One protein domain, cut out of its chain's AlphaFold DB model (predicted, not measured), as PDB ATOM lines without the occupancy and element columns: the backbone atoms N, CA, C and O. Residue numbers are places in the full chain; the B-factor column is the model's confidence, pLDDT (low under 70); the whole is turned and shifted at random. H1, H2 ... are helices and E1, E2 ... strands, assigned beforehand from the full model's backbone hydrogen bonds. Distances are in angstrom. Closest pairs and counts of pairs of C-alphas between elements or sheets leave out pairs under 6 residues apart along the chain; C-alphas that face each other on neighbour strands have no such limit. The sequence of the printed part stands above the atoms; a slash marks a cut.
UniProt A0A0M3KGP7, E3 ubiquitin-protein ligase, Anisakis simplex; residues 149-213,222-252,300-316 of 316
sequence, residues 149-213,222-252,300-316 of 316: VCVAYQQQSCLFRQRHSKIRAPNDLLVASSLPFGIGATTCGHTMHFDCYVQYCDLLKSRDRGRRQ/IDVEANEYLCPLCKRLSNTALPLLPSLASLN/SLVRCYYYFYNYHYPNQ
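AT A GLANCE: This is residues 149 to 213, 222 to 252 and 300 to 316 of the 316 residues of the protein "E3 ubiquitin-protein ligase" of Anisakis simplex (UniProt A0A0M3KGP7). A small, strongly twisted sheet, made of the long hairpin of E1 and E2 with short E3 beside E1, has the long helix H1 starting at the end of E2; H1 packs on the sheet with its residues 194 to 199 and then runs away from it. The short helix H2 grazes the sheet near E3, a large loop of residues 158 to 181 joins E1 to E2, and residues 246 to 252 and 311 to 316 stick out. The printed part has 113 residues, with two named helices and three named strands in the order E1 E2 H1 E3 H2; the sheet's order is E2 E1 E3, antiparallel. The class is mixed, helices and strands, with 53 residues, under half, in named elements. The whole is loose, with a radius of gyration of the C-alphas of 16.6 A, and spans 48 by 40 by 23 A.

IN THESE COORDINATES: E1, residues 149 to 157, is 22.6 A long, begins with C-alpha 149 at (-42.864, 16.952, 8.345) and bends by 51 degrees at residue 152. E2, residues 182 to 193, is 27.6 A long and bends by 86 degrees at residue 190. E3, residues 240 to 243, is 9.9 A long. H1, residues 194 to 212, is 27.3 A long and ends with C-alpha 212 at (-46.475, -12.210, 6.224). H2, residues 302 to 310, is 12.6 A long and ends with C-alpha 310 at (-57.792, 12.774, 20.356).

HOW THE PARTS SIT: E1 is the inner strand, and E2 and E3 are edge strands. E1 and E2, a hairpin, are antiparallel at 166 degrees, with N 153 and O 186 within hydrogen-bond range at 2.8 A. E1 and E3 are antiparallel at 121 degrees, with N 150 and O 242 within hydrogen-bond range at 2.8 A. The sheet is only just strongly twisted, its C-alphas lying up to 4.3 A off the best plane. H1 is on one face of the sheet, two layers, a helix over a sheet, at a height over the sheet of 13.6 A. It lies over E2 and E1 and runs slantwise to the strands, at 53 degrees to E1 on the local plane. The closest C-alphas of E1 and H1 are those of Val 149 and Phe 194, 5.8 A apart. H2 only grazes the sheet, with its residues 302 to 309; its closest C-alphas with E3 are those of Pro 243 and Tyr 305, 7.8 A apart. H1 and H2 are apart. In H1 and H2 every O i to N i+4 pair is within hydrogen-bond range.

THE WHOLE: The C-alphas of Gln 213 and Asn 252, the two farthest apart, are 53.9 A from each other. Residues 214 to 221 and 253 to 299 are not printed, with gaps of 16.7 A and 18.5 A between the C-alphas across the cuts. The link from E1 to E2 is long, with 24 residues, and that from E2 to H1 is tight. Residues 229 to 230 pair antiparallel with residues 237 to 238. The mean pLDDT of the printed part is 74.3; it is under 70 at 43 residues, among them 162 to 180 and 300 to 316.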
ATOM      1  N   VAL A 149     -42.868  17.736   7.102       94.25
ATOM      2  CA  VAL A 149     -42.864  16.952   8.345       94.25
ATOM      3  C   VAL A 149     -41.456  16.510   8.751       94.25
ATOM      4  O   VAL A 149     -40.568  16.365   7.911       94.25
ATOM      5  N   CYS A 150     -41.258  16.264  10.046       95.50
ATOM      6  CA  CYS A 150     -40.037  15.717  10.638       95.50
ATOM      7  C   CYS A 150     -40.292  14.321  11.224       95.50
ATOM      8  O   CYS A 150     -41.294  14.095  11.904       95.50
ATOM      9  N   VAL A 151     -39.369  13.390  10.983       95.88
ATOM     10  CA  VAL A 151     -39.433  12.001  11.470       95.88
ATOM     11  C   VAL A 151     -39.324  11.934  12.994       95.88
ATOM     12  O   VAL A 151     -38.327  12.404  13.562       95.88
ATOM     13  N   ALA A 152     -40.309  11.300  13.639       94.44
ATOM     14  CA  ALA A 152     -40.414  11.240  15.091       94.44
ATOM     15  C   ALA A 152     -40.913   9.894  15.651       94.44
ATOM     16  O   ALA A 152     -41.675   9.153  15.026       94.44
ATOM     17  N   TYR A 153     -40.508   9.622  16.889       92.75
ATOM     18  CA  TYR A 153     -41.049   8.573  17.741       92.75
ATOM     19  C   TYR A 153     -41.776   9.216  18.926       92.75
ATOM     20  O   TYR A 153     -41.180  10.008  19.665       92.75
ATOM     21  N   GLN A 154     -43.051   8.882  19.090       90.31
ATOM     22  CA  GLN A 154     -43.944   9.381  20.130       90.31
ATOM     23  C   GLN A 154     -44.396   8.224  21.026       90.31
ATOM     24  O   GLN A 154     -44.839   7.185  20.538       90.31
ATOM     25  N   GLN A 155     -44.322   8.417  22.340       86.06
ATOM     26  CA  GLN A 155     -44.760   7.451  23.347       86.06
ATOM     27  C   GLN A 155     -45.460   8.151  24.516       86.06
ATOM     28  O   GLN A 155     -45.215   9.331  24.785       86.06
ATOM     29  N   GLN A 156     -46.307   7.422  25.243       83.50
ATOM     30  CA  GLN A 156     -46.761   7.877  26.558       83.50
ATOM     31  C   GLN A 156     -45.578   7.906  27.538       83.50
ATOM     32  O   GLN A 156     -44.678   7.070  27.478       83.50
ATOM     33  N   SER A 157     -45.580   8.877  28.448       78.62
ATOM     34  CA  SER A 157     -44.535   9.082  29.449       78.62
ATOM     35  C   SER A 157     -45.147   9.367  30.815       78.62
ATOM     36  O   SER A 157     -46.034  10.210  30.956       78.62
ATOM     37  N   CYS A 158     -44.654   8.696  31.853       78.12
ATOM     38  CA  CYS A 158     -45.040   8.962  33.238       78.12
ATOM     39  C   CYS A 158     -44.192  10.054  33.918       78.12
ATOM     40  O   CYS A 158     -44.513  10.420  35.045       78.12
ATOM     41  N   LEU A 159     -43.159  10.596  33.251       75.62
ATOM     42  CA  LEU A 159     -42.195  11.540  33.846       75.62
ATOM     43  C   LEU A 159     -42.854  12.793  34.445       75.62
ATOM     44  O   LEU A 159     -42.441  13.253  35.503       75.62
ATOM     45  N   PHE A 160     -43.903  13.305  33.798       69.31
ATOM     46  CA  PHE A 160     -44.665  14.477  34.246       69.31
ATOM     47  C   PHE A 160     -46.050  14.108  34.813       69.31
ATOM     48  O   PHE A 160     -46.968  14.924  34.787       69.31
ATOM     49  N   ARG A 161     -46.240  12.871  35.304       70.62
ATOM     50  CA  ARG A 161     -47.512  12.437  35.913       70.62
ATOM     51  C   ARG A 161     -47.727  13.140  37.255       70.62
ATOM     52  O   ARG A 161     -47.270  12.659  38.294       70.62
ATOM     53  N   GLN A 162     -48.495  14.225  37.254       67.19
ATOM     54  CA  GLN A 162     -48.935  14.865  38.490       67.19
ATOM     55  C   GLN A 162     -50.032  14.017  39.153       67.19
ATOM     56  O   GLN A 162     -51.097  13.786  38.580       67.19
ATOM     57  N   ARG A 163     -49.782  13.525  40.372       58.97
ATOM     58  CA  ARG A 163     -50.815  12.850  41.177       58.97
ATOM     59  C   ARG A 163     -51.747  13.897  41.814       58.97
ATOM     60  O   ARG A 163     -51.302  14.981  42.166       58.97
ATOM     61  N   HIS A 164     -53.016  13.537  42.004       57.16
ATOM     62  CA  HIS A 164     -54.042  14.285  42.762       57.16
ATOM     63  C   HIS A 164     -54.546  15.634  42.209       57.16
ATOM     64  O   HIS A 164     -55.382  16.254  42.859       57.16
ATOM     65  N   SER A 165     -54.165  16.053  41.000       56.84
ATOM     66  CA  SER A 165     -54.861  17.151  40.309       56.84
ATOM     67  C   SER A 165     -56.006  16.617  39.428       56.84
ATOM     68  O   SER A 165     -55.877  15.555  38.816       56.84
ATOM     69  N   LYS A 166     -57.133  17.342  39.379       61.69
ATOM     70  CA  LYS A 166     -58.290  17.108  38.482       61.69
ATOM     71  C   LYS A 166     -58.597  18.349  37.623       61.69
ATOM     72  O   LYS A 166     -59.746  18.597  37.264       61.69
ATOM     73  N   ILE A 167     -57.584  19.169  37.346       63.50
ATOM     74  CA  ILE A 167     -57.741  20.421  36.598       63.50
ATOM     75  C   ILE A 167     -57.935  20.088  35.114       63.50
ATOM     76  O   ILE A 167     -56.985  19.766  34.398       63.50
ATOM     77  N   ARG A 168     -59.188  20.161  34.656       60.47
ATOM     78  CA  ARG A 168     -59.545  20.055  33.235       60.47
ATOM     79  C   ARG A 168     -58.863  21.183  32.451       60.47
ATOM     80  O   ARG A 168     -58.680  22.277  32.979       60.47
ATOM     81  N   ALA A 169     -58.495  20.925  31.198       61.19
ATOM     82  CA  ALA A 169     -58.009  21.980  30.314       61.19
ATOM     83  C   ALA A 169     -59.086  23.078  30.134       61.19
ATOM     84  O   ALA A 169     -60.265  22.720  30.044       61.19
ATOM     85  N   PRO A 170     -58.718  24.376  30.052       59.16
ATOM     86  CA  PRO A 170     -59.684  25.468  29.855       59.16
ATOM     87  C   PRO A 170     -60.490  25.330  28.558       59.16
ATOM     88  O   PRO A 170     -61.666  25.670  28.496       59.16
ATOM     89  N   ASN A 171     -59.850  24.792  27.522       62.69
ATOM     90  CA  ASN A 171     -60.452  24.415  26.253       62.69
ATOM     91  C   ASN A 171     -59.732  23.179  25.699       62.69
ATOM     92  O   ASN A 171     -58.700  22.769  26.226       62.69
ATOM     93  N   ASP A 172     -60.254  22.612  24.611       62.22
ATOM     94  CA  ASP A 172     -59.613  21.492  23.916       62.22
ATOM     95  C   ASP A 172     -58.160  21.814  23.515       62.22
ATOM     96  O   ASP A 172     -57.277  20.979  23.675       62.22
ATOM     97  N   LEU A 173     -57.893  23.027  23.016       55.41
ATOM     98  CA  LEU A 173     -56.615  23.411  22.396       55.41
ATOM     99  C   LEU A 173     -55.403  23.332  23.336       55.41
ATOM    100  O   LEU A 173     -54.271  23.223  22.858       55.41
ATOM    101  N   LEU A 174     -55.628  23.393  24.648       61.81
ATOM    102  CA  LEU A 174     -54.605  23.237  25.674       61.81
ATOM    103  C   LEU A 174     -54.646  21.830  26.277       61.81
ATOM    104  O   LEU A 174     -55.697  21.221  26.454       61.81
ATOM    105  N   VAL A 175     -53.478  21.311  26.646       66.25
ATOM    106  CA  VAL A 175     -53.394  20.043  27.378       66.25
ATOM    107  C   VAL A 175     -53.615  20.316  28.867       66.25
ATOM    108  O   VAL A 175     -53.074  21.280  29.406       66.25
ATOM    109  N   ALA A 176     -54.411  19.479  29.538       67.50
ATOM    110  CA  ALA A 176     -54.688  19.610  30.969       67.50
ATOM    111  C   ALA A 176     -53.391  19.575  31.799       67.50
ATOM    112  O   ALA A 176     -52.508  18.765  31.527       67.50
ATOM    113  N   SER A 177     -53.285  20.400  32.845       66.25
ATOM    114  CA  SER A 177     -52.120  20.371  33.746       66.25
ATOM    115  C   SER A 177     -52.036  19.048  34.519       66.25
ATOM    116  O   SER A 177     -50.949  18.501  34.704       66.25
ATOM    117  N   SER A 178     -53.185  18.462  34.874       68.19
ATOM    118  CA  SER A 178     -53.278  17.094  35.385       68.19
ATOM    119  C   SER A 178     -53.193  16.052  34.264       68.19
ATOM    120  O   SER A 178     -54.201  15.462  33.870       68.19
ATOM    121  N   LEU A 179     -51.987  15.795  33.759       66.00
ATOM    122  CA  LEU A 179     -51.724  14.696  32.826       66.00
ATOM    123  C   LEU A 179     -51.533  13.364  33.581       66.00
ATOM    124  O   LEU A 179     -50.500  13.177  34.231       66.00
ATOM    125  N   PRO A 180     -52.453  12.380  33.465       67.38
ATOM    126  CA  PRO A 180     -52.196  11.025  33.957       67.38
ATOM    127  C   PRO A 180     -51.086  10.336  33.146       67.38
ATOM    128  O   PRO A 180     -50.416   9.429  33.637       67.38
ATOM    129  N   PHE A 181     -50.838  10.765  31.914       70.00
ATOM    130  CA  PHE A 181     -49.681  10.391  31.109       70.00
ATOM    131  C   PHE A 181     -49.307  11.592  30.242       70.00
ATOM    132  O   PHE A 181     -50.149  12.127  29.534       70.00
ATOM    133  N   GLY A 182     -48.053  12.033  30.308       71.69
ATOM    134  CA  GLY A 182     -47.512  13.005  29.363       71.69
ATOM    135  C   GLY A 182     -47.166  12.344  28.028       71.69
ATOM    136  O   GLY A 182     -47.178  11.118  27.900       71.69
ATOM    137  N   ILE A 183     -46.795  13.152  27.037       76.25
ATOM    138  CA  ILE A 183     -46.289  12.667  25.749       76.25
ATOM    139  C   ILE A 183     -44.778  12.891  25.691       76.25
ATOM    140  O   ILE A 183     -44.304  14.023  25.767       76.25
ATOM    141  N   GLY A 184     -44.019  11.808  25.536       80.88
ATOM    142  CA  GLY A 184     -42.606  11.861  25.176       80.88
ATOM    143  C   GLY A 184     -42.460  11.778  23.660       80.88
ATOM    144  O   GLY A 184     -42.750  10.735  23.077       80.88
ATOM    145  N   ALA A 185     -42.000  12.855  23.024       87.31
ATOM    146  CA  ALA A 185     -41.681  12.880  21.600       87.31
ATOM    147  C   ALA A 185     -40.170  13.048  21.397       87.31
ATOM    148  O   ALA A 185     -39.542  13.918  21.999       87.31
ATOM    149  N   THR A 186     -39.582  12.236  20.521       90.75
ATOM    150  CA  THR A 186     -38.188  12.374  20.079       90.75
ATOM    151  C   THR A 186     -38.149  12.426  18.558       90.75
ATOM    152  O   THR A 186     -38.941  11.762  17.895       90.75
ATOM    153  N   THR A 187     -37.240  13.208  17.978       94.56
ATOM    154  CA  THR A 187     -37.077  13.285  16.516       94.56
ATOM    155  C   THR A 187     -35.692  12.803  16.104       94.56
ATOM    156  O   THR A 187     -34.807  12.620  16.942       94.56
ATOM    157  N   CYS A 188     -35.480  12.591  14.806       95.38
ATOM    158  CA  CYS A 188     -34.132  12.452  14.245       95.38
ATOM    159  C   CYS A 188     -33.710  13.644  13.372       95.38
ATOM    160  O   CYS A 188     -32.741  13.525  12.631       95.38
ATOM    161  N   GLY A 189     -34.446  14.762  13.418       94.00
ATOM    162  CA  GLY A 189     -34.192  15.972  12.624       94.00
ATOM    163  C   GLY A 189     -34.454  15.859  11.115       94.00
ATOM    164  O   GLY A 189     -34.496  16.881  10.438       94.00
ATOM    165  N   HIS A 190     -34.644  14.651  10.576       97.12
ATOM    166  CA  HIS A 190     -34.808  14.427   9.141       97.12
ATOM    167  C   HIS A 190     -36.199  14.800   8.629       97.12
ATOM    168  O   HIS A 190     -37.219  14.404   9.197       97.12
ATOM    169  N   THR A 191     -36.215  15.524   7.510       97.12
ATOM    170  CA  THR A 191     -37.386  16.219   6.970       97.12
ATOM    171  C   THR A 191     -37.916  15.594   5.678       97.12
ATOM    172  O   THR A 191     -37.149  15.119   4.840       97.12
ATOM    173  N   MET A 192     -39.236  15.601   5.486       96.25
ATOM    174  CA  MET A 192     -39.917  15.116   4.278       96.25
ATOM    175  C   MET A 192     -41.108  16.010   3.915       96.25
ATOM    176  O   MET A 192     -41.676  16.649   4.795       96.25
ATOM    177  N   HIS A 193     -41.543  16.005   2.651       94.75
ATOM    178  CA  HIS A 193     -42.922  16.396   2.343       94.75
ATOM    179  C   HIS A 193     -43.885  15.380   2.969       94.75
ATOM    180  O   HIS A 193     -43.588  14.181   3.005       94.75
ATOM    181  N   PHE A 194     -45.054  15.843   3.406       94.38
ATOM    182  CA  PHE A 194     -46.122  14.994   3.926       94.38
ATOM    183  C   PHE A 194     -46.543  13.928   2.905       94.38
ATOM    184  O   PHE A 194     -46.640  12.756   3.255       94.38
ATOM    185  N   ASP A 195     -46.681  14.300   1.630       93.06
ATOM    186  CA  ASP A 195     -47.062  13.373   0.557       93.06
ATOM    187  C   ASP A 195     -46.027  12.252   0.371       93.06
ATOM    188  O   ASP A 195     -46.382  11.075   0.284       93.06
ATOM    189  N   CYS A 196     -44.734  12.594   0.394       93.56
ATOM    190  CA  CYS A 196     -43.648  11.615   0.321       93.56
ATOM    191  C   CYS A 196     -43.626  10.693   1.555       93.56
ATOM    192  O   CYS A 196     -43.376   9.497   1.419       93.56
ATOM    193  N   TYR A 197     -43.918  11.223   2.748       94.69
ATOM    194  CA  TYR A 197     -44.058  10.431   3.974       94.69
ATOM    195  C   TYR A 197     -45.244   9.452   3.898       94.69
ATOM    196  O   TYR A 197     -45.077   8.269   4.191       94.69
ATOM    197  N   VAL A 198     -46.418   9.901   3.437       92.62
ATOM    198  CA  VAL A 198     -47.602   9.044   3.248       92.62
ATOM    199  C   VAL A 198     -47.317   7.932   2.233       92.62
ATOM    200  O   VAL A 198     -47.570   6.761   2.520       92.62
ATOM    201  N   GLN A 199     -46.714   8.266   1.087       94.31
ATOM    202  CA  GLN A 199     -46.288   7.283   0.082       94.31
ATOM    203  C   GLN A 199     -45.288   6.270   0.661       94.31
ATOM    204  O   GLN A 199     -45.420   5.068   0.427       94.31
ATOM    205  N   TYR A 200     -44.318   6.726   1.456       94.25
ATOM    206  CA  TYR A 200     -43.347   5.858   2.123       94.25
ATOM    207  C   TYR A 200     -44.008   4.886   3.114       94.25
ATOM    208  O   TYR A 200     -43.703   3.692   3.093       94.25
ATOM    209  N   CYS A 201     -44.960   5.351   3.925       91.12
ATOM    210  CA  CYS A 201     -45.718   4.501   4.847       91.12
ATOM    211  C   CYS A 201     -46.567   3.442   4.117       91.12
ATOM    212  O   CYS A 201     -46.587   2.281   4.533       91.12
ATOM    213  N   ASP A 202     -47.196   3.789   2.993       92.12
ATOM    214  CA  ASP A 202     -47.929   2.829   2.153       92.12
ATOM    215  C   ASP A 202     -46.994   1.792   1.494       92.12
ATOM    216  O   ASP A 202     -47.319   0.598   1.427       92.12
ATOM    217  N   LEU A 203     -45.793   2.206   1.071       91.56
ATOM    218  CA  LEU A 203     -44.745   1.306   0.570       91.56
ATOM    219  C   LEU A 203     -44.211   0.362   1.662       91.56
ATOM    220  O   LEU A 203     -43.891  -0.794   1.381       91.56
ATOM    221  N   LEU A 204     -44.150   0.805   2.922       89.31
ATOM    222  CA  LEU A 204     -43.826  -0.072   4.049       89.31
ATOM    223  C   LEU A 204     -44.939  -1.093   4.311       89.31
ATOM    224  O   LEU A 204     -44.644  -2.286   4.412       89.31
ATOM    225  N   LYS A 205     -46.203  -0.650   4.372       88.19
ATOM    226  CA  LYS A 205     -47.372  -1.505   4.652       88.19
ATOM    227  C   LYS A 205     -47.591  -2.572   3.577       88.19
ATOM    228  O   LYS A 205     -47.819  -3.738   3.903       88.19
ATOM    229  N   SER A 206     -47.460  -2.213   2.302       86.69
ATOM    230  CA  SER A 206     -47.540  -3.166   1.181       86.69
ATOM    231  C   SER A 206     -46.405  -4.200   1.213       86.69
ATOM    232  O   SER A 206     -46.666  -5.407   1.182       86.69
ATOM    233  N   ARG A 207     -45.151  -3.752   1.377       84.88
ATOM    234  CA  ARG A 207     -43.969  -4.626   1.507       84.88
ATOM    235  C   ARG A 207     -44.052  -5.566   2.712       84.88
ATOM    236  O   ARG A 207     -43.528  -6.679   2.653       84.88
ATOM    237  N   ASP A 208     -44.667  -5.126   3.806       82.38
ATOM    238  CA  ASP A 208     -44.827  -5.945   5.003       82.38
ATOM    239  C   ASP A 208     -45.889  -7.044   4.837       82.38
ATOM    240  O   ASP A 208     -45.634  -8.204   5.171       82.38
ATOM    241  N   ARG A 209     -47.041  -6.716   4.238       79.56
ATOM    242  CA  ARG A 209     -48.096  -7.695   3.920       79.56
ATOM    243  C   ARG A 209     -47.577  -8.812   3.018       79.56
ATOM    244  O   ARG A 209     -47.762  -9.981   3.347       79.56
ATOM    245  N   GLY A 210     -46.827  -8.463   1.968       72.94
ATOM    246  CA  GLY A 210     -46.168  -9.438   1.089       72.94
ATOM    247  C   GLY A 210     -45.147 -10.343   1.795       72.94
ATOM    248  O   GLY A 210     -44.828 -11.414   1.289       72.94
ATOM    249  N   ARG A 211     -44.656  -9.964   2.985       71.31
ATOM    250  CA  ARG A 211     -43.779 -10.814   3.808       71.31
ATOM    251  C   ARG A 211     -44.525 -11.711   4.788       71.31
ATOM    252  O   ARG A 211     -43.978 -12.756   5.128       71.31
ATOM    253  N   ARG A 212     -45.745 -11.380   5.234       64.12
ATOM    254  CA  ARG A 212     -46.475 -12.210   6.224       64.12
ATOM    255  C   ARG A 212     -46.691 -13.646   5.753       64.12
ATOM    256  O   ARG A 212     -46.530 -14.560   6.551       64.12
ATOM    257  N   GLN A 213     -46.937 -13.840   4.459       61.50
ATOM    258  CA  GLN A 213     -47.100 -15.160   3.837       61.50
ATOM    259  C   GLN A 213     -45.826 -16.034   3.855       61.50
ATOM    260  O   GLN A 213     -45.921 -17.232   3.626       61.50
ATOM    261  N   ILE A 222     -39.986  -4.467  14.127       84.94
ATOM    262  CA  ILE A 222     -40.758  -3.288  13.704       84.94
ATOM    263  C   ILE A 222     -42.201  -3.759  13.457       84.94
ATOM    264  O   ILE A 222     -42.393  -4.654  12.620       84.94
ATOM    265  N   ASP A 223     -43.202  -3.166  14.108       84.69
ATOM    266  CA  ASP A 223     -44.619  -3.395  13.792       84.69
ATOM    267  C   ASP A 223     -45.227  -2.280  12.926       84.69
ATOM    268  O   ASP A 223     -45.639  -1.212  13.377       84.69
ATOM    269  N   VAL A 224     -45.342  -2.584  11.635       85.94
ATOM    270  CA  VAL A 224     -45.859  -1.673  10.611       85.94
ATOM    271  C   VAL A 224     -47.388  -1.465  10.710       85.94
ATOM    272  O   VAL A 224     -47.901  -0.503  10.131       85.94
ATOM    273  N   GLU A 225     -48.139  -2.305  11.443       82.69
ATOM    274  CA  GLU A 225     -49.560  -2.025  11.747       82.69
ATOM    275  C   GLU A 225     -49.699  -1.038  12.916       82.69
ATOM    276  O   GLU A 225     -50.524  -0.130  12.836       82.69
ATOM    277  N   ALA A 226     -48.811  -1.101  13.916       82.25
ATOM    278  CA  ALA A 226     -48.645  -0.071  14.951       82.25
ATOM    279  C   ALA A 226     -48.024   1.250  14.423       82.25
ATOM    280  O   ALA A 226     -47.584   2.098  15.198       82.25
ATOM    281  N   ASN A 227     -48.000   1.438  13.095       84.88
ATOM    282  CA  ASN A 227     -47.355   2.531  12.361       84.88
ATOM    283  C   ASN A 227     -45.833   2.660  12.576       84.88
ATOM    284  O   ASN A 227     -45.260   3.680  12.188       84.88
ATOM    285  N   GLU A 228     -45.146   1.655  13.127       91.38
ATOM    286  CA  GLU A 228     -43.696   1.733  13.297       91.38
ATOM    287  C   GLU A 228     -42.947   1.679  11.958       91.38
ATOM    288  O   GLU A 228     -43.239   0.891  11.050       91.38
ATOM    289  N   TYR A 229     -41.917   2.510  11.856       93.19
ATOM    290  CA  TYR A 229     -41.008   2.584  10.728       93.19
ATOM    291  C   TYR A 229     -39.593   2.963  11.176       93.19
ATOM    292  O   TYR A 229     -39.373   3.511  12.253       93.19
ATOM    293  N   LEU A 230     -38.606   2.696  10.319       94.69
ATOM    294  CA  LEU A 230     -37.263   3.251  10.481       94.69
ATOM    295  C   LEU A 230     -37.117   4.462   9.563       94.69
ATOM    296  O   LEU A 230     -37.495   4.381   8.395       94.69
ATOM    297  N   CYS A 231     -36.518   5.550  10.049       96.00
ATOM    298  CA  CYS A 231     -36.197   6.725   9.236       96.00
ATOM    299  C   CYS A 231     -35.524   6.316   7.905       96.00
ATOM    300  O   CYS A 231     -34.509   5.607   7.956       96.00
ATOM    301  N   PRO A 232     -36.012   6.770   6.727       94.94
ATOM    302  CA  PRO A 232     -35.446   6.377   5.436       94.94
ATOM    303  C   PRO A 232     -33.937   6.621   5.331       94.94
ATOM    304  O   PRO A 232     -33.237   5.799   4.738       94.94
ATOM    305  N   LEU A 233     -33.430   7.690   5.957       96.44
ATOM    306  CA  LEU A 233     -32.012   8.038   5.974       96.44
ATOM    307  C   LEU A 233     -31.271   7.350   7.138       96.44
ATOM    308  O   LEU A 233     -30.603   6.340   6.924       96.44
ATOM    309  N   CYS A 234     -31.434   7.828   8.378       96.75
ATOM    310  CA  CYS A 234     -30.613   7.403   9.524       96.75
ATOM    311  C   CYS A 234     -31.079   6.133  10.266       96.75
ATOM    312  O   CYS A 234     -30.514   5.796  11.304       96.75
ATOM    313  N   LYS A 235     -32.134   5.457   9.795       94.75
ATOM    314  CA  LYS A 235     -32.689   4.201  10.348       94.75
ATOM    315  C   LYS A 235     -33.124   4.214  11.830       94.75
ATOM    316  O   LYS A 235     -33.379   3.147  12.377       94.75
ATOM    317  N   ARG A 236     -33.262   5.378  12.482       94.81
ATOM    318  CA  ARG A 236     -33.850   5.477  13.837       94.81
ATOM    319  C   ARG A 236     -35.313   5.012  13.805       94.81
ATOM    320  O   ARG A 236     -36.018   5.365  12.861       94.81
ATOM    321  N   LEU A 237     -35.752   4.261  14.820       93.94
ATOM    322  CA  LEU A 237     -37.157   3.877  15.008       93.94
ATOM    323  C   LEU A 237     -38.042   5.122  15.167       93.94
ATOM    324  O   LEU A 237     -37.617   6.142  15.714       93.94
ATOM    325  N   SER A 238     -39.248   5.073  14.617       94.81
ATOM    326  CA  SER A 238     -40.217   6.168  14.542       94.81
ATOM    327  C   SER A 238     -41.615   5.587  14.331       94.81
ATOM    328  O   SER A 238     -41.746   4.474  13.836       94.81
ATOM    329  N   ASN A 239     -42.658   6.308  14.731       92.44
ATOM    330  CA  ASN A 239     -44.055   5.858  14.612       92.44
ATOM    331  C   ASN A 239     -45.029   6.988  14.223       92.44
ATOM    332  O   ASN A 239     -46.221   6.757  14.039       92.44
ATOM    333  N   THR A 240     -44.522   8.215  14.063       91.88
ATOM    334  CA  THR A 240     -45.282   9.377  13.593       91.88
ATOM    335  C   THR A 240     -44.377  10.326  12.798       91.88
ATOM    336  O   THR A 240     -43.170  10.099  12.671       91.88
ATOM    337  N   ALA A 241     -44.935  11.398  12.243       91.38
ATOM    338  CA  ALA A 241     -44.170  12.496  11.664       91.38
ATOM    339  C   ALA A 241     -44.796  13.830  12.090       91.38
ATOM    340  O   ALA A 241     -45.977  14.077  11.855       91.38
ATOM    341  N   LEU A 242     -44.005  14.681  12.745       90.44
ATOM    342  CA  LEU A 242     -44.480  15.945  13.310       90.44
ATOM    343  C   LEU A 242     -44.492  17.038  12.229       90.44
ATOM    344  O   LEU A 242     -43.513  17.136  11.486       90.44
ATOM    345  N   PRO A 243     -45.541  17.875  12.131       89.94
ATOM    346  CA  PRO A 243     -45.590  18.958  11.154       89.94
ATOM    347  C   PRO A 243     -44.507  20.007  11.426       89.94
ATOM    348  O   PRO A 243     -44.294  20.432  12.562       89.94
ATOM    349  N   LEU A 244     -43.838  20.451  10.364       86.19
ATOM    350  CA  LEU A 244     -42.886  21.554  10.395       86.19
ATOM    351  C   LEU A 244     -43.627  22.851  10.089       86.19
ATOM    352  O   LEU A 244     -43.981  23.126   8.945       86.19
ATOM    353  N   LEU A 245     -43.866  23.638  11.134       83.94
ATOM    354  CA  LEU A 245     -44.491  24.948  11.011       83.94
ATOM    355  C   LEU A 245     -43.436  26.029  10.699       83.94
ATOM    356  O   LEU A 245     -42.307  25.944  11.195       83.94
ATOM    357  N   PRO A 246     -43.787  27.056   9.905       79.06
ATOM    358  CA  PRO A 246     -42.984  28.268   9.762       79.06
ATOM    359  C   PRO A 246     -42.784  28.990  11.102       79.06
ATOM    360  O   PRO A 246     -43.513  28.758  12.067       79.06
ATOM    361  N   SER A 247     -41.829  29.924  11.147       75.62
ATOM    362  CA  SER A 247     -41.632  30.788  12.319       75.62
ATOM    363  C   SER A 247     -42.924  31.521  12.686       75.62
ATOM    364  O   SER A 247     -43.577  32.097  11.812       75.62
ATOM    365  N   LEU A 248     -43.254  31.595  13.981       70.75
ATOM    366  CA  LEU A 248     -44.382  32.396  14.477       70.75
ATOM    367  C   LEU A 248     -44.231  33.897  14.150       70.75
ATOM    368  O   LEU A 248     -45.212  34.627  14.189       70.75
ATOM    369  N   ALA A 249     -43.031  34.376  13.792       67.88
ATOM    370  CA  ALA A 249     -42.816  35.730  13.265       67.88
ATOM    371  C   ALA A 249     -43.331  35.937  11.829       67.88
ATOM    372  O   ALA A 249     -43.537  37.073  11.423       67.88
ATOM    373  N   SER A 250     -43.595  34.861  11.079       66.38
ATOM    374  CA  SER A 250     -44.261  34.926   9.766       66.38
ATOM    375  C   SER A 250     -45.795  34.884   9.850       66.38
ATOM    376  O   SER A 250     -46.474  35.022   8.832       66.38
ATOM    377  N   LEU A 251     -46.353  34.712  11.055       64.56
ATOM    378  CA  LEU A 251     -47.782  34.859  11.316       64.56
ATOM    379  C   LEU A 251     -48.088  36.277  11.791       64.56
ATOM    380  O   LEU A 251     -47.443  36.787  12.703       64.56
ATOM    381  N   ASN A 252     -49.152  36.870  11.250       59.91
ATOM    382  CA  ASN A 252     -49.705  38.147  11.712       59.91
ATOM    383  C   ASN A 252     -50.556  37.963  12.991       59.91
ATOM    384  O   ASN A 252     -51.693  38.429  13.076       59.91
ATOM    385  N   SER A 300     -56.837  21.873   8.959       36.72
ATOM    386  CA  SER A 300     -56.011  20.864   9.648       36.72
ATOM    387  C   SER A 300     -54.483  20.928   9.471       36.72
ATOM    388  O   SER A 300     -53.872  20.036   8.893       36.72
ATOM    389  N   LEU A 301     -53.850  21.902  10.143       35.47
ATOM    390  CA  LEU A 301     -52.457  21.780  10.619       35.47
ATOM    391  C   LEU A 301     -52.384  21.743  12.155       35.47
ATOM    392  O   LEU A 301     -52.001  20.716  12.711       35.47
ATOM    393  N   VAL A 302     -52.868  22.774  12.863       33.81
ATOM    394  CA  VAL A 302     -52.993  22.722  14.341       33.81
ATOM    395  C   VAL A 302     -53.982  21.627  14.759       33.81
ATOM    396  O   VAL A 302     -53.665  20.766  15.577       33.81
ATOM    397  N   ARG A 303     -55.134  21.557  14.075       32.84
ATOM    398  CA  ARG A 303     -56.106  20.460  14.218       32.84
ATOM    399  C   ARG A 303     -55.524  19.086  13.840       32.84
ATOM    400  O   ARG A 303     -56.068  18.081  14.274       32.84
ATOM    401  N   CYS A 304     -54.400  19.021  13.118       35.03
ATOM    402  CA  CYS A 304     -53.707  17.763  12.825       35.03
ATOM    403  C   CYS A 304     -52.903  17.270  14.037       35.03
ATOM    404  O   CYS A 304     -53.002  16.098  14.387       35.03
ATOM    405  N   TYR A 305     -52.191  18.168  14.730       37.44
ATOM    406  CA  TYR A 305     -51.561  17.868  16.026       37.44
ATOM    407  C   TYR A 305     -52.624  17.460  17.061       37.44
ATOM    408  O   TYR A 305     -52.452  16.497  17.805       37.44
ATOM    409  N   TYR A 306     -53.772  18.146  17.041       34.56
ATOM    410  CA  TYR A 306     -54.866  17.893  17.974       34.56
ATOM    411  C   TYR A 306     -55.668  16.609  17.688       34.56
ATOM    412  O   TYR A 306     -56.091  15.919  18.616       34.56
ATOM    413  N   TYR A 307     -55.830  16.227  16.417       36.03
ATOM    414  CA  TYR A 307     -56.375  14.914  16.060       36.03
ATOM    415  C   TYR A 307     -55.360  13.803  16.352       36.03
ATOM    416  O   TYR A 307     -55.765  12.762  16.847       36.03
ATOM    417  N   PHE A 308     -54.049  14.008  16.181       37.94
ATOM    418  CA  PHE A 308     -53.064  13.020  16.652       37.94
ATOM    419  C   PHE A 308     -53.130  12.767  18.171       37.94
ATOM    420  O   PHE A 308     -52.760  11.683  18.613       37.94
ATOM    421  N   TYR A 309     -53.650  13.720  18.952       33.75
ATOM    422  CA  TYR A 309     -53.990  13.526  20.363       33.75
ATOM    423  C   TYR A 309     -55.317  12.746  20.527       33.75
ATOM    424  O   TYR A 309     -55.315  11.601  20.978       33.75
ATOM    425  N   ASN A 310     -56.445  13.318  20.089       31.27
ATOM    426  CA  ASN A 310     -57.792  12.774  20.356       31.27
ATOM    427  C   ASN A 310     -58.178  11.523  19.543       31.27
ATOM    428  O   ASN A 310     -59.054  10.771  19.958       31.27
ATOM    429  N   TYR A 311     -57.561  11.284  18.384       33.62
ATOM    430  CA  TYR A 311     -57.858  10.127  17.524       33.62
ATOM    431  C   TYR A 311     -57.032   8.885  17.907       33.62
ATOM    432  O   TYR A 311     -57.375   7.777  17.504       33.62
ATOM    433  N   HIS A 312     -55.964   9.061  18.697       34.16
ATOM    434  CA  HIS A 312     -55.241   7.963  19.353       34.16
ATOM    435  C   HIS A 312     -55.767   7.671  20.765       34.16
ATOM    436  O   HIS A 312     -55.726   6.519  21.187       34.16
ATOM    437  N   TYR A 313     -56.289   8.682  21.469       37.47
ATOM    438  CA  TYR A 313     -56.941   8.529  22.771       37.47
ATOM    439  C   TYR A 313     -58.260   9.318  22.812       37.47
ATOM    440  O   TYR A 313     -58.276  10.454  23.295       37.47
ATOM    441  N   PRO A 314     -59.375   8.745  22.315       27.22
ATOM    442  CA  PRO A 314     -60.701   9.259  22.639       27.22
ATOM    443  C   PRO A 314     -60.939   9.128  24.151       27.22
ATOM    444  O   PRO A 314     -60.460   8.179  24.772       27.22
ATOM    445  N   ASN A 315     -61.659  10.091  24.732       33.22
ATOM    446  CA  ASN A 315     -61.827  10.235  26.184       33.22
ATOM    447  C   ASN A 315     -62.214   8.924  26.902       33.22
ATOM    448  O   ASN A 315     -63.225   8.304  26.565       33.22
ATOM    449  N   GLN A 316     -61.433   8.583  27.934       29.44
ATOM    450  CA  GLN A 316     -61.772   7.674  29.037       29.44
ATOM    451  C   GLN A 316     -61.826   8.492  30.331       29.44
ATOM    452  O   GLN A 316     -60.922   9.343  30.497       29.44
TER     453      GLN A 316